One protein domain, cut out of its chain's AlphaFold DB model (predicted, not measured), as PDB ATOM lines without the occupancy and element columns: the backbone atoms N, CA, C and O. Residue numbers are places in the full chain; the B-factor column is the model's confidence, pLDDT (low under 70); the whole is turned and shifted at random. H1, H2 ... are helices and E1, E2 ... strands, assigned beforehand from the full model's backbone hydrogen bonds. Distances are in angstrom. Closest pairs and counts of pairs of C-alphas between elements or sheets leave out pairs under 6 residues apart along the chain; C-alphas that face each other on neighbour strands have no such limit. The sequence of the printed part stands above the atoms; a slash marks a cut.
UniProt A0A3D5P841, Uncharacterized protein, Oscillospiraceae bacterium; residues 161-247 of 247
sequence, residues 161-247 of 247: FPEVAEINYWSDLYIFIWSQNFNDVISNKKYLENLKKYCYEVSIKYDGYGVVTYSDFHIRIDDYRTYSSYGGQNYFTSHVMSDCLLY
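What this domain is: This is residues 161 to 247 of the 247 residues of an uncharacterized protein of Oscillospiraceae bacterium (UniProt A0A3D5P841). A small twisted sheet of three strands makes the core, with H1 and the long H2 packed on one face and short H3 standing up from the opposite face. Residues 205 to 211, at the far end of H2 and in the link back to E3, stick out at one end of the long axis, while H3 and H4 lie toward the other end; residues 245 to 246 fold back along E3. The printed part has 87 residues, with four named helices and three named strands in the order E1 E2 H1 H2 E3 H3 H4. The sheet, in the order E1 E2 E3, is mixed, and the class is mixed, helices and strands. The whole is compact, with a radius of gyration of the C-alphas of 13.1 A and spans of 38 by 28 by 19 A.

Where its parts are: Find C-alpha 164 at (-21.204, -22.862, 49.220), where E1 begins; it runs 14.5 A through residues 164 to 169. Next come E2, residues 173 to 177, 12.8 A long, and H1, residues 182 to 187. H2, residues 189 to 206, runs 26.5 A to C-alpha 206 at (-14.702, -33.639, 30.596). E3 is residues 219 to 223, 13.6 A long, and H3 follows at once, residues 224 to 229. H4, residues 239 to 243, ends at C-alpha 243, (-26.240, -38.838, 56.414).

How they stand to each other: Start at the hairpin of E1 and E2, antiparallel at 160 degrees, where N 168 and O 174 are 2.9 A apart, within hydrogen-bond range. Inner strand E2 is parallel to E3 at 30 degrees; look for N 175 and O 220, 2.7 A apart. E2, H1 H2 and E3 form a strand-helix-strand unit, two parallel strands with helices between them along the chain, and its crossover is right-handed. H1 and H2 are on the same face of the sheet; the closest C-alphas of H2 and E3, Lys 196 and Ile 219, are 6.2 A apart. H1 and H2 only just touch, only at the corner, with 3 pairs of C-alphas within 8 A, the closest Val 185 and Tyr 191 at 6.9 A. H3 is on the opposite face, over E2, and stands up from the sheet at 66 degrees; the C-alphas of Phe 176 and Tyr 224 are the closest, 4.8 A apart. H4 only grazes the sheet with residues 240 to 243. Every O i to N i+4 pair is within hydrogen-bond range in H1 and H3, against 12 of 14 in H2 and 0 of 1 in H4, where 2 of 2 O i to N i+3 pairs are.

The domain as a whole: The C-alphas of Gln 180 and Tyr 209 are the two farthest apart, at 39.5 A. The printed part has no cut. The link from H2 to E3, residues 207 to 218, is long. The mean pLDDT of the printed part is 92.8, and no printed residue is under 70.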
ATOM      1  N   PHE A 161     -22.746 -19.181  43.607       98.00
ATOM      2  CA  PHE A 161     -23.355 -19.829  44.776       98.00
ATOM      3  C   PHE A 161     -22.592 -19.471  46.065       98.00
ATOM      4  O   PHE A 161     -21.850 -20.298  46.609       98.00
ATOM      5  N   PRO A 162     -22.741 -18.240  46.587       97.50
ATOM      6  CA  PRO A 162     -21.943 -17.740  47.711       97.50
ATOM      7  C   PRO A 162     -22.179 -18.486  49.036       97.50
ATOM      8  O   PRO A 162     -21.344 -18.404  49.941       97.50
ATOM      9  N   GLU A 163     -23.289 -19.218  49.169       97.94
ATOM     10  CA  GLU A 163     -23.602 -20.062  50.329       97.94
ATOM     11  C   GLU A 163     -22.755 -21.342  50.383       97.94
ATOM     12  O   GLU A 163     -22.647 -21.962  51.445       97.94
ATOM     13  N   VAL A 164     -22.131 -21.731  49.269       97.94
ATOM     14  CA  VAL A 164     -21.204 -22.862  49.220       97.94
ATOM     15  C   VAL A 164     -19.908 -22.479  49.938       97.94
ATOM     16  O   VAL A 164     -19.251 -21.487  49.621       97.94
ATOM     17  N   ALA A 165     -19.537 -23.281  50.928       95.88
ATOM     18  CA  ALA A 165     -18.313 -23.124  51.697       95.88
ATOM     19  C   ALA A 165     -17.135 -23.859  51.053       95.88
ATOM     20  O   ALA A 165     -16.044 -23.305  50.957       95.88
ATOM     21  N   GLU A 166     -17.363 -25.100  50.623       94.31
ATOM     22  CA  GLU A 166     -16.331 -26.015  50.136       94.31
ATOM     23  C   GLU A 166     -16.957 -27.051  49.191       94.31
ATOM     24  O   GLU A 166     -18.120 -27.427  49.356       94.31
ATOM     25  N   ILE A 167     -16.175 -27.557  48.235       94.00
ATOM     26  CA  ILE A 167     -16.565 -28.677  47.370       94.00
ATOM     27  C   ILE A 167     -15.484 -29.734  47.391       94.00
ATOM     28  O   ILE A 167     -14.312 -29.408  47.317       94.00
ATOM     29  N   ASN A 168     -15.854 -31.010  47.426       90.75
ATOM     30  CA  ASN A 168     -14.913 -32.114  47.274       90.75
ATOM     31  C   ASN A 168     -15.482 -33.234  46.403       90.75
ATOM     32  O   ASN A 168     -16.664 -33.258  46.071       90.75
ATOM     33  N   TYR A 169     -14.610 -34.162  46.021       87.56
ATOM     34  CA  TYR A 169     -14.951 -35.332  45.222       87.56
ATOM     35  C   TYR A 169     -14.506 -36.609  45.943       87.56
ATOM     36  O   TYR A 169     -13.407 -36.657  46.498       87.56
ATOM     37  N   TRP A 170     -15.353 -37.640  45.896       81.94
ATOM     38  CA  TRP A 170     -15.015 -38.998  46.340       81.94
ATOM     39  C   TRP A 170     -15.579 -40.056  45.382       81.94
ATOM     40  O   TRP A 170     -14.845 -40.880  44.849       81.94
ATOM     41  N   SER A 171     -16.883 -39.983  45.127       81.06
ATOM     42  CA  SER A 171     -17.631 -40.813  44.165       81.06
ATOM     43  C   SER A 171     -18.699 -39.979  43.459       81.06
ATOM     44  O   SER A 171     -18.936 -40.121  42.266       81.06
ATOM     45  N   ASP A 172     -19.287 -39.056  44.220       88.75
ATOM     46  CA  ASP A 172     -20.102 -37.942  43.761       88.75
ATOM     47  C   ASP A 172     -19.396 -36.621  44.120       88.75
ATOM     48  O   ASP A 172     -18.380 -36.615  44.833       88.75
ATOM     49  N   LEU A 173     -19.943 -35.499  43.650       93.81
ATOM     50  CA  LEU A 173     -19.553 -34.177  44.136       93.81
ATOM     51  C   LEU A 173     -20.230 -33.907  45.480       93.81
ATOM     52  O   LEU A 173     -21.455 -33.953  45.583       93.81
ATOM     53  N   TYR A 174     -19.425 -33.609  46.491       95.00
ATOM     54  CA  TYR A 174     -19.866 -33.189  47.814       95.00
ATOM     55  C   TYR A 174     -19.768 -31.674  47.910       95.00
ATOM     56  O   TYR A 174     -18.702 -31.106  47.679       95.00
ATOM     57  N   ILE A 175     -20.872 -31.034  48.263       96.94
ATOM     58  CA  ILE A 175     -21.017 -29.592  48.377       96.94
ATOM     59  C   ILE A 175     -21.357 -29.273  49.826       96.94
ATOM     60  O   ILE A 175     -22.408 -29.651  50.342       96.94
ATOM     61  N   PHE A 176     -20.455 -28.562  50.485       96.94
ATOM     62  CA  PHE A 176     -20.626 -28.161  51.867       96.94
ATOM     63  C   PHE A 176     -21.134 -26.733  51.917       96.94
ATOM     64  O   PHE A 176     -20.510 -25.827  51.366       96.94
ATOM     65  N   ILE A 177     -22.265 -26.527  52.578       98.12
ATOM     66  CA  ILE A 177     -22.908 -25.218  52.701       98.12
ATOM     67  C   ILE A 177     -22.513 -24.598  54.036       98.12
ATOM     68  O   ILE A 177     -22.420 -25.296  55.048       98.12
ATOM     69  N   TRP A 178     -22.299 -23.282  54.064       97.88
ATOM     70  CA  TRP A 178     -22.078 -22.575  55.320       97.88
ATOM     71  C   TRP A 178     -23.220 -22.839  56.308       97.88
ATOM     72  O   TRP A 178     -24.395 -22.734  55.956       97.88
ATOM     73  N   SER A 179     -22.892 -23.131  57.569       97.44
ATOM     74  CA  SER A 179     -23.872 -23.591  58.563       97.44
ATOM     75  C   SER A 179     -25.034 -22.625  58.771       97.44
ATOM     76  O   SER A 179     -26.166 -23.054  58.974       97.44
ATOM     77  N   GLN A 180     -24.784 -21.315  58.683       97.38
ATOM     78  CA  GLN A 180     -25.839 -20.307  58.804       97.38
ATOM     79  C   GLN A 180     -26.839 -20.319  57.636       97.38
ATOM     80  O   GLN A 180     -27.934 -19.793  57.789       97.38
ATOM     81  N   ASN A 181     -26.474 -20.906  56.493       97.38
ATOM     82  CA  ASN A 181     -27.295 -20.988  55.285       97.38
ATOM     83  C   ASN A 181     -27.863 -22.397  55.037       97.38
ATOM     84  O   ASN A 181     -28.741 -22.552  54.192       97.38
ATOM     85  N   PHE A 182     -27.389 -23.422  55.757       97.25
ATOM     86  CA  PHE A 182     -27.668 -24.827  55.449       97.25
ATOM     87  C   PHE A 182     -29.168 -25.156  55.382       97.25
ATOM     88  O   PHE A 182     -29.639 -25.637  54.355       97.25
ATOM     89  N   ASN A 183     -29.932 -24.840  56.433       96.94
ATOM     90  CA  ASN A 183     -31.368 -25.158  56.499       96.94
ATOM     91  C   ASN A 183     -32.188 -24.460  55.396       96.94
ATOM     92  O   ASN A 183     -33.123 -25.045  54.838       96.94
ATOM     93  N   ASP A 184     -31.820 -23.226  55.054       97.00
ATOM     94  CA  ASP A 184     -32.486 -22.457  54.002       97.00
ATOM     95  C   ASP A 184     -32.170 -23.036  52.615       97.00
ATOM     96  O   ASP A 184     -33.055 -23.163  51.768       97.00
ATOM     97  N   VAL A 185     -30.922 -23.460  52.391       96.50
ATOM     98  CA  VAL A 185     -30.489 -24.077  51.131       96.50
ATOM     99  C   VAL A 185     -31.149 -25.439  50.918       96.50
ATOM    100  O   VAL A 185     -31.746 -25.659  49.863       96.50
ATOM    101  N   ILE A 186     -31.117 -26.342  51.907       96.25
ATOM    102  CA  ILE A 186     -31.670 -27.700  51.738       96.25
ATOM    103  C   ILE A 186     -33.195 -27.712  51.571       96.25
ATOM    104  O   ILE A 186     -33.754 -28.644  50.993       96.25
ATOM    105  N   SER A 187     -33.887 -26.676  52.056       96.81
ATOM    106  CA  SER A 187     -35.334 -26.525  51.873       96.81
ATOM    107  C   SER A 187     -35.706 -25.892  50.522       96.81
ATOM    108  O   SER A 187     -36.844 -26.031  50.063       96.81
ATOM    109  N   ASN A 188     -34.752 -25.263  49.827       97.69
ATOM    110  CA  ASN A 188     -34.970 -24.588  48.553       97.69
ATOM    111  C   ASN A 188     -34.641 -25.486  47.349       97.69
ATOM    112  O   ASN A 188     -33.570 -25.417  46.749       97.69
ATOM    113  N   LYS A 189     -35.628 -26.275  46.910       97.06
ATOM    114  CA  LYS A 189     -35.480 -27.179  45.751       97.06
ATOM    115  C   LYS A 189     -35.029 -26.483  44.464       97.06
ATOM    116  O   LYS A 189     -34.311 -27.088  43.681       97.06
ATOM    117  N   LYS A 190     -35.443 -25.235  44.220       98.06
ATOM    118  CA  LYS A 190     -35.055 -24.508  43.000       98.06
ATOM    119  C   LYS A 190     -33.571 -24.147  43.020       98.06
ATOM    120  O   LYS A 190     -32.916 -24.218  41.986       98.06
ATOM    121  N   TYR A 191     -33.055 -23.761  44.184       97.94
ATOM    122  CA  TYR A 191     -31.629 -23.506  44.363       97.94
ATOM    123  C   TYR A 191     -30.817 -24.785  44.144       97.94
ATOM    124  O   TYR A 191     -29.876 -24.771  43.358       97.94
ATOM    125  N   LEU A 192     -31.226 -25.896  44.770       97.94
ATOM    126  CA  LEU A 192     -30.539 -27.183  44.629       97.94
ATOM    127  C   LEU A 192     -30.507 -27.674  43.173       97.94
ATOM    128  O   LEU A 192     -29.463 -28.122  42.711       97.94
ATOM    129  N   GLU A 193     -31.603 -27.522  42.426       98.12
ATOM    130  CA  GLU A 193     -31.649 -27.863  40.997       98.12
ATOM    131  C   GLU A 193     -30.699 -26.999  40.164       98.12
ATOM    132  O   GLU A 193     -29.963 -27.512  39.321       98.12
ATOM    133  N   ASN A 194     -30.667 -25.690  40.420       98.25
ATOM    134  CA  ASN A 194     -29.749 -24.784  39.731       98.25
ATOM    135  C   ASN A 194     -28.284 -25.127  40.034       98.25
ATOM    136  O   ASN A 194     -27.463 -25.149  39.120       98.25
ATOM    137  N   LEU A 195     -27.971 -25.435  41.294       98.25
ATOM    138  CA  LEU A 195     -26.642 -25.857  41.727       98.25
ATOM    139  C   LEU A 195     -26.234 -27.179  41.066       98.25
ATOM    140  O   LEU A 195     -25.168 -27.272  40.463       98.25
ATOM    141  N   LYS A 196     -27.118 -28.184  41.095       97.94
ATOM    142  CA  LYS A 196     -26.924 -29.473  40.419       97.94
ATOM    143  C   LYS A 196     -26.674 -29.287  38.926       97.94
ATOM    144  O   LYS A 196     -25.757 -29.895  38.378       97.94
ATOM    145  N   LYS A 197     -27.469 -28.439  38.268       98.25
ATOM    146  CA  LYS A 197     -27.311 -28.115  36.846       98.25
ATOM    147  C   LYS A 197     -25.960 -27.467  36.556       98.25
ATOM    148  O   LYS A 197     -25.291 -27.901  35.625       98.25
ATOM    149  N   TYR A 198     -25.534 -26.505  37.370       98.06
ATOM    150  CA  TYR A 198     -24.230 -25.862  37.218       98.06
ATOM    151  C   TYR A 198     -23.077 -26.867  37.361       98.06
ATOM    152  O   TYR A 198     -22.212 -26.963  36.491       98.06
ATOM    153  N   CYS A 199     -23.103 -27.701  38.407       97.69
ATOM    154  CA  CYS A 199     -22.093 -28.743  38.604       97.69
ATOM    155  C   CYS A 199     -22.075 -29.767  37.458       97.69
ATOM    156  O   CYS A 199     -21.004 -30.215  37.043       97.69
ATOM    157  N   TYR A 200     -23.245 -30.125  36.928       97.38
ATOM    158  CA  TYR A 200     -23.359 -31.004  35.769       97.38
ATOM    159  C   TYR A 200     -22.748 -30.375  34.515       97.38
ATOM    160  O   TYR A 200     -21.950 -31.027  33.845       97.38
ATOM    161  N   GLU A 201     -23.067 -29.112  34.219       97.12
ATOM    162  CA  GLU A 201     -22.545 -28.386  33.054       97.12
ATOM    163  C   GLU A 201     -21.014 -28.288  33.068       97.12
ATOM    164  O   GLU A 201     -20.386 -28.385  32.015       97.12
ATOM    165  N   VAL A 202     -20.395 -28.164  34.247       96.75
ATOM    166  CA  VAL A 202     -18.932 -28.246  34.383       96.75
ATOM    167  C   VAL A 202     -18.428 -29.680  34.187       96.75
ATOM    168  O   VAL A 202     -17.442 -29.890  33.486       96.75
ATOM    169  N   SER A 203     -19.123 -30.677  34.737       95.19
ATOM    170  CA  SER A 203     -18.735 -32.094  34.639       95.19
ATOM    171  C   SER A 203     -18.722 -32.624  33.208       95.19
ATOM    172  O   SER A 203     -17.775 -33.306  32.819       95.19
ATOM    173  N   ILE A 204     -19.719 -32.273  32.396       96.25
ATOM    174  CA  ILE A 204     -19.816 -32.759  31.012       96.25
ATOM    175  C   ILE A 204     -18.742 -32.187  30.081       96.25
ATOM    176  O   ILE A 204     -18.512 -32.756  29.018       96.25
ATOM    177  N   LYS A 205     -18.035 -31.110  30.464       95.81
ATOM    178  CA  LYS A 205     -16.879 -30.604  29.694       95.81
ATOM    179  C   LYS A 205     -15.774 -31.656  29.566       95.81
ATOM    180  O   LYS A 205     -15.009 -31.620  28.606       95.81
ATOM    181  N   TYR A 206     -15.696 -32.570  30.533       92.69
ATOM    182  CA  TYR A 206     -14.702 -33.639  30.596       92.69
ATOM    183  C   TYR A 206     -15.237 -34.990  30.102       92.69
ATOM    184  O   TYR A 206     -14.482 -35.960  30.034       92.69
ATOM    185  N   ASP A 207     -16.517 -35.068  29.731       92.00
ATOM    186  CA  ASP A 207     -17.140 -36.303  29.270       92.00
ATOM    187  C   ASP A 207     -16.968 -36.486  27.758       92.00
ATOM    188  O   ASP A 207     -17.860 -36.210  26.955       92.00
ATOM    189  N   GLY A 208     -15.801 -36.994  27.359       87.38
ATOM    190  CA  GLY A 208     -15.500 -37.300  25.957       87.38
ATOM    191  C   GLY A 208     -16.320 -38.452  25.355       87.38
ATOM    192  O   GLY A 208     -16.218 -38.693  24.153       87.38
ATOM    193  N   TYR A 209     -17.114 -39.168  26.161       87.81
ATOM    194  CA  TYR A 209     -17.793 -40.408  25.767       87.81
ATOM    195  C   TYR A 209     -19.320 -40.374  25.939       87.81
ATOM    196  O   TYR A 209     -19.988 -41.328  25.545       87.81
ATOM    197  N   GLY A 210     -19.884 -39.301  26.502       89.75
ATOM    198  CA  GLY A 210     -21.325 -39.160  26.734       89.75
ATOM    199  C   GLY A 210     -21.875 -40.133  27.780       89.75
ATOM    200  O   GLY A 210     -22.992 -40.630  27.637       89.75
ATOM    201  N   VAL A 211     -21.079 -40.460  28.799       90.12
ATOM    202  CA  VAL A 211     -21.445 -41.381  29.884       90.12
ATOM    203  C   VAL A 211     -22.273 -40.701  30.974       90.12
ATOM    204  O   VAL A 211     -23.115 -41.343  31.604       90.12
ATOM    205  N   VAL A 212     -22.033 -39.419  31.234       91.38
ATOM    206  CA  VAL A 212     -22.649 -38.677  32.331       91.38
ATOM    207  C   VAL A 212     -23.952 -38.057  31.840       91.38
ATOM    208  O   VAL A 212     -23.962 -37.041  31.151       91.38
ATOM    209  N   THR A 213     -25.077 -38.661  32.215       93.06
ATOM    210  CA  THR A 213     -26.408 -38.111  31.934       93.06
ATOM    211  C   THR A 213     -26.877 -37.227  33.085       93.06
ATOM    212  O   THR A 213     -26.542 -37.463  34.247       93.06
ATOM    213  N   TYR A 214     -27.700 -36.220  32.784       95.12
ATOM    214  CA  TYR A 214     -28.257 -35.361  33.833       95.12
ATOM    215  C   TYR A 214     -29.154 -36.126  34.816       95.12
ATOM    216  O   TYR A 214     -29.156 -35.833  36.007       95.12
ATOM    217  N   SER A 215     -29.896 -37.128  34.329       92.81
ATOM    218  CA  SER A 215     -30.792 -37.940  35.160       92.81
ATOM    219  C   SER A 215     -30.052 -38.789  36.190       92.81
ATOM    220  O   SER A 215     -30.586 -39.010  37.272       92.81
ATOM    221  N   ASP A 216     -28.834 -39.234  35.872       88.06
ATOM    222  CA  ASP A 216     -28.022 -40.091  36.749       88.06
ATOM    223  C   ASP A 216     -26.947 -39.299  37.517       88.06
ATOM    224  O   ASP A 216     -26.180 -39.853  38.322       88.06
ATOM    225  N   PHE A 217     -26.872 -37.992  37.265       94.31
ATOM    226  CA  PHE A 217     -26.009 -37.064  37.973       94.31
ATOM    227  C   PHE A 217     -26.651 -36.669  39.299       94.31
ATOM    228  O   PHE A 217     -27.838 -36.352  39.354       94.31
ATOM    229  N   HIS A 218     -25.856 -36.670  40.363       94.06
ATOM    230  CA  HIS A 218     -26.298 -36.289  41.696       94.06
ATOM    231  C   HIS A 218     -25.210 -35.469  42.378       94.06
ATOM    232  O   HIS A 218     -24.017 -35.668  42.131       94.06
ATOM    233  N   ILE A 219     -25.638 -34.575  43.257       96.44
ATOM    234  CA  ILE A 219     -24.769 -33.873  44.195       96.44
ATOM    235  C   ILE A 219     -25.111 -34.322  45.613       96.44
ATOM    236  O   ILE A 219     -26.254 -34.659  45.930       96.44
ATOM    237  N   ARG A 220     -24.101 -34.343  46.474       96.38
ATOM    238  CA  ARG A 220     -24.250 -34.611  47.901       96.38
ATOM    239  C   ARG A 220     -24.067 -33.322  48.666       96.38
ATOM    240  O   ARG A 220     -23.114 -32.599  48.405       96.38
ATOM    241  N   ILE A 221     -24.974 -33.022  49.580       97.25
ATOM    242  CA  ILE A 221     -25.014 -31.739  50.278       97.25
ATOM    243  C   ILE A 221     -24.962 -31.983  51.781       97.25
ATOM    244  O   ILE A 221     -25.702 -32.820  52.302       97.25
ATOM    245  N   ASP A 222     -24.104 -31.244  52.477       96.25
ATOM    246  CA  ASP A 222     -23.976 -31.323  53.935       96.25
ATOM    247  C   ASP A 222     -23.552 -29.971  54.546       96.25
ATOM    248  O   ASP A 222     -23.168 -29.032  53.842       96.25
ATOM    249  N   ASP A 223     -23.646 -29.858  55.869       96.25
ATOM    250  CA  ASP A 223     -23.226 -28.692  56.637       96.25
ATOM    251  C   ASP A 223     -21.690 -28.642  56.728       96.25
ATOM    252  O   ASP A 223     -21.023 -29.581  57.179       96.25
ATOM    253  N   TYR A 224     -21.105 -27.503  56.356       96.00
ATOM    254  CA  TYR A 224     -19.670 -27.266  56.463       96.00
ATOM    255  C   TYR A 224     -19.123 -27.413  57.891       96.00
ATOM    256  O   TYR A 224     -17.976 -27.829  58.073       96.00
ATOM    257  N   ARG A 225     -19.912 -27.122  58.932       95.19
ATOM    258  CA  ARG A 225     -19.506 -27.358  60.328       95.19
ATOM    259  C   ARG A 225     -19.334 -28.843  60.612       95.19
ATOM    260  O   ARG A 225     -18.380 -29.203  61.299       95.19
ATOM    261  N   THR A 226     -20.207 -29.693  60.076       91.94
ATOM    262  CA  THR A 226     -20.065 -31.149  60.174       91.94
ATOM    263  C   THR A 226     -18.754 -31.572  59.520       91.94
ATOM    264  O   THR A 226     -17.877 -32.102  60.198       91.94
ATOM    265  N   TYR A 227     -18.552 -31.218  58.252       92.31
ATOM    266  CA  TYR A 227     -17.332 -31.528  57.503       92.31
ATOM    267  C   TYR A 227     -16.034 -31.061  58.189       92.31
ATOM    268  O   TYR A 227     -15.110 -31.851  58.414       92.31
ATOM    269  N   SER A 228     -15.966 -29.784  58.569       92.50
ATOM    270  CA  SER A 228     -14.770 -29.194  59.183       92.50
ATOM    271  C   SER A 228     -14.479 -29.756  60.578       92.50
ATOM    272  O   SER A 228     -13.310 -29.940  60.919       92.50
ATOM    273  N   SER A 229     -15.503 -30.115  61.361       90.88
ATOM    274  CA  SER A 229     -15.321 -30.691  62.704       90.88
ATOM    275  C   SER A 229     -14.643 -32.066  62.709       90.88
ATOM    276  O   SER A 229     -13.927 -32.386  63.656       90.88
ATOM    277  N   TYR A 230     -14.804 -32.852  61.639       85.81
ATOM    278  CA  TYR A 230     -14.142 -34.150  61.475       85.81
ATOM    279  C   TYR A 230     -12.733 -34.026  60.864       85.81
ATOM    280  O   TYR A 230     -11.980 -34.996  60.848       85.81
ATOM    281  N   GLY A 231     -12.317 -32.843  60.404       78.94
ATOM    282  CA  GLY A 231     -10.982 -32.631  59.834       78.94
ATOM    283  C   GLY A 231     -10.860 -33.046  58.365       78.94
ATOM    284  O   GLY A 231      -9.807 -33.526  57.950       78.94
ATOM    285  N   GLY A 232     -11.930 -32.875  57.583       78.44
ATOM    286  CA  GLY A 232     -11.929 -33.000  56.125       78.44
ATOM    287  C   GLY A 232     -11.756 -34.428  55.611       78.44
ATOM    288  O   GLY A 232     -12.716 -35.066  55.194       78.44
ATOM    289  N   GLN A 233     -10.543 -34.975  55.681       78.19
ATOM    290  CA  GLN A 233     -10.272 -36.336  55.218       78.19
ATOM    291  C   GLN A 233     -10.980 -37.393  56.075       78.19
ATOM    292  O   GLN A 233     -11.487 -38.373  55.532       78.19
ATOM    293  N   ASN A 234     -11.089 -37.182  57.393       82.31
ATOM    294  CA  ASN A 234     -11.802 -38.141  58.243       82.31
ATOM    295  C   ASN A 234     -13.324 -38.078  58.064       82.31
ATOM    296  O   ASN A 234     -14.010 -39.002  58.486       82.31
ATOM    297  N   TYR A 235     -13.870 -37.023  57.447       88.12
ATOM    298  CA  TYR A 235     -15.296 -36.974  57.122       88.12
ATOM    299  C   TYR A 235     -15.656 -38.099  56.142       88.12
ATOM    300  O   TYR A 235     -16.562 -38.883  56.422       88.12
ATOM    301  N   PHE A 236     -14.880 -38.252  55.062       84.31
ATOM    302  CA  PHE A 236     -15.114 -39.251  54.007       84.31
ATOM    303  C   PHE A 236     -14.901 -40.703  54.450       84.31
ATOM    304  O   PHE A 236     -15.310 -41.635  53.763       84.31
ATOM    305  N   THR A 237     -14.271 -40.913  55.604       83.25
ATOM    306  CA  THR A 237     -14.104 -42.239  56.214       83.25
ATOM    307  C   THR A 237     -15.007 -42.450  57.431       83.25
ATOM    308  O   THR A 237     -14.960 -43.509  58.058       83.25
ATOM    309  N   SER A 238     -15.842 -41.464  57.773       83.75
ATOM    310  CA  SER A 238     -16.767 -41.528  58.902       83.75
ATOM    311  C   SER A 238     -18.156 -42.018  58.492       83.75
ATOM    312  O   SER A 238     -18.560 -41.934  57.336       83.75
ATOM    313  N   HIS A 239     -18.923 -42.477  59.481       84.94
ATOM    314  CA  HIS A 239     -20.332 -42.825  59.294       84.94
ATOM    315  C   HIS A 239     -21.187 -41.613  58.906       84.94
ATOM    316  O   HIS A 239     -22.178 -41.781  58.217       84.94
ATOM    317  N   VAL A 240     -20.794 -40.395  59.285       85.25
ATOM    318  CA  VAL A 240     -21.579 -39.175  59.031       85.25
ATOM    319  C   VAL A 240     -21.730 -38.894  57.535       85.25
ATOM    320  O   VAL A 240     -22.727 -38.323  57.108       85.25
ATOM    321  N   MET A 241     -20.796 -39.375  56.709       85.56
ATOM    322  CA  MET A 241     -20.907 -39.291  55.252       85.56
ATOM    323  C   MET A 241     -22.192 -39.956  54.722       85.56
ATOM    324  O   MET A 241     -22.708 -39.533  53.689       85.56
ATOM    325  N   SER A 242     -22.743 -40.973  55.401       82.00
ATOM    326  CA  SER A 242     -24.000 -41.600  54.968       82.00
ATOM    327  C   SER A 242     -25.230 -40.722  55.179       82.00
ATOM    328  O   SER A 242     -26.254 -40.979  54.551       82.00
ATOM    329  N   ASP A 243     -25.124 -39.702  56.030       85.88
ATOM    330  CA  ASP A 243     -26.240 -38.838  56.414       85.88
ATOM    331  C   ASP A 243     -26.368 -37.610  55.496       85.88
ATOM    332  O   ASP A 243     -27.333 -36.852  55.607       85.88
ATOM    333  N   CYS A 244     -25.426 -37.423  54.560       90.31
ATOM    334  CA  CYS A 244     -25.482 -36.332  53.591       90.31
ATOM    335  C   CYS A 244     -26.723 -36.429  52.687       90.31
ATOM    336  O   CYS A 244     -27.153 -37.510  52.268       90.31
ATOM    337  N   LEU A 245     -27.285 -35.271  52.340       92.94
ATOM    338  CA  LEU A 245     -28.426 -35.187  51.440       92.94
ATOM    339  C   LEU A 245     -27.984 -35.533  50.017       92.94
ATOM    340  O   LEU A 245     -27.112 -34.866  49.467       92.94
ATOM    341  N   LEU A 246     -28.624 -36.524  49.402       93.94
ATOM    342  CA  LEU A 246     -28.473 -36.824  47.978       93.94
ATOM    343  C   LEU A 246     -29.541 -36.073  47.170       93.94
ATOM    344  O   LEU A 246     -30.731 -36.205  47.471       93.94
ATOM    345  N   TYR A 247     -29.124 -35.317  46.152       92.56
ATOM    346  CA  TYR A 247     -29.998 -34.514  45.288       92.56
ATOM    347  C   TYR A 247     -29.676 -34.694  43.796       92.56
ATOM    348  O   TYR A 247     -28.482 -34.668  43.423       92.56
TER     349      TYR A 247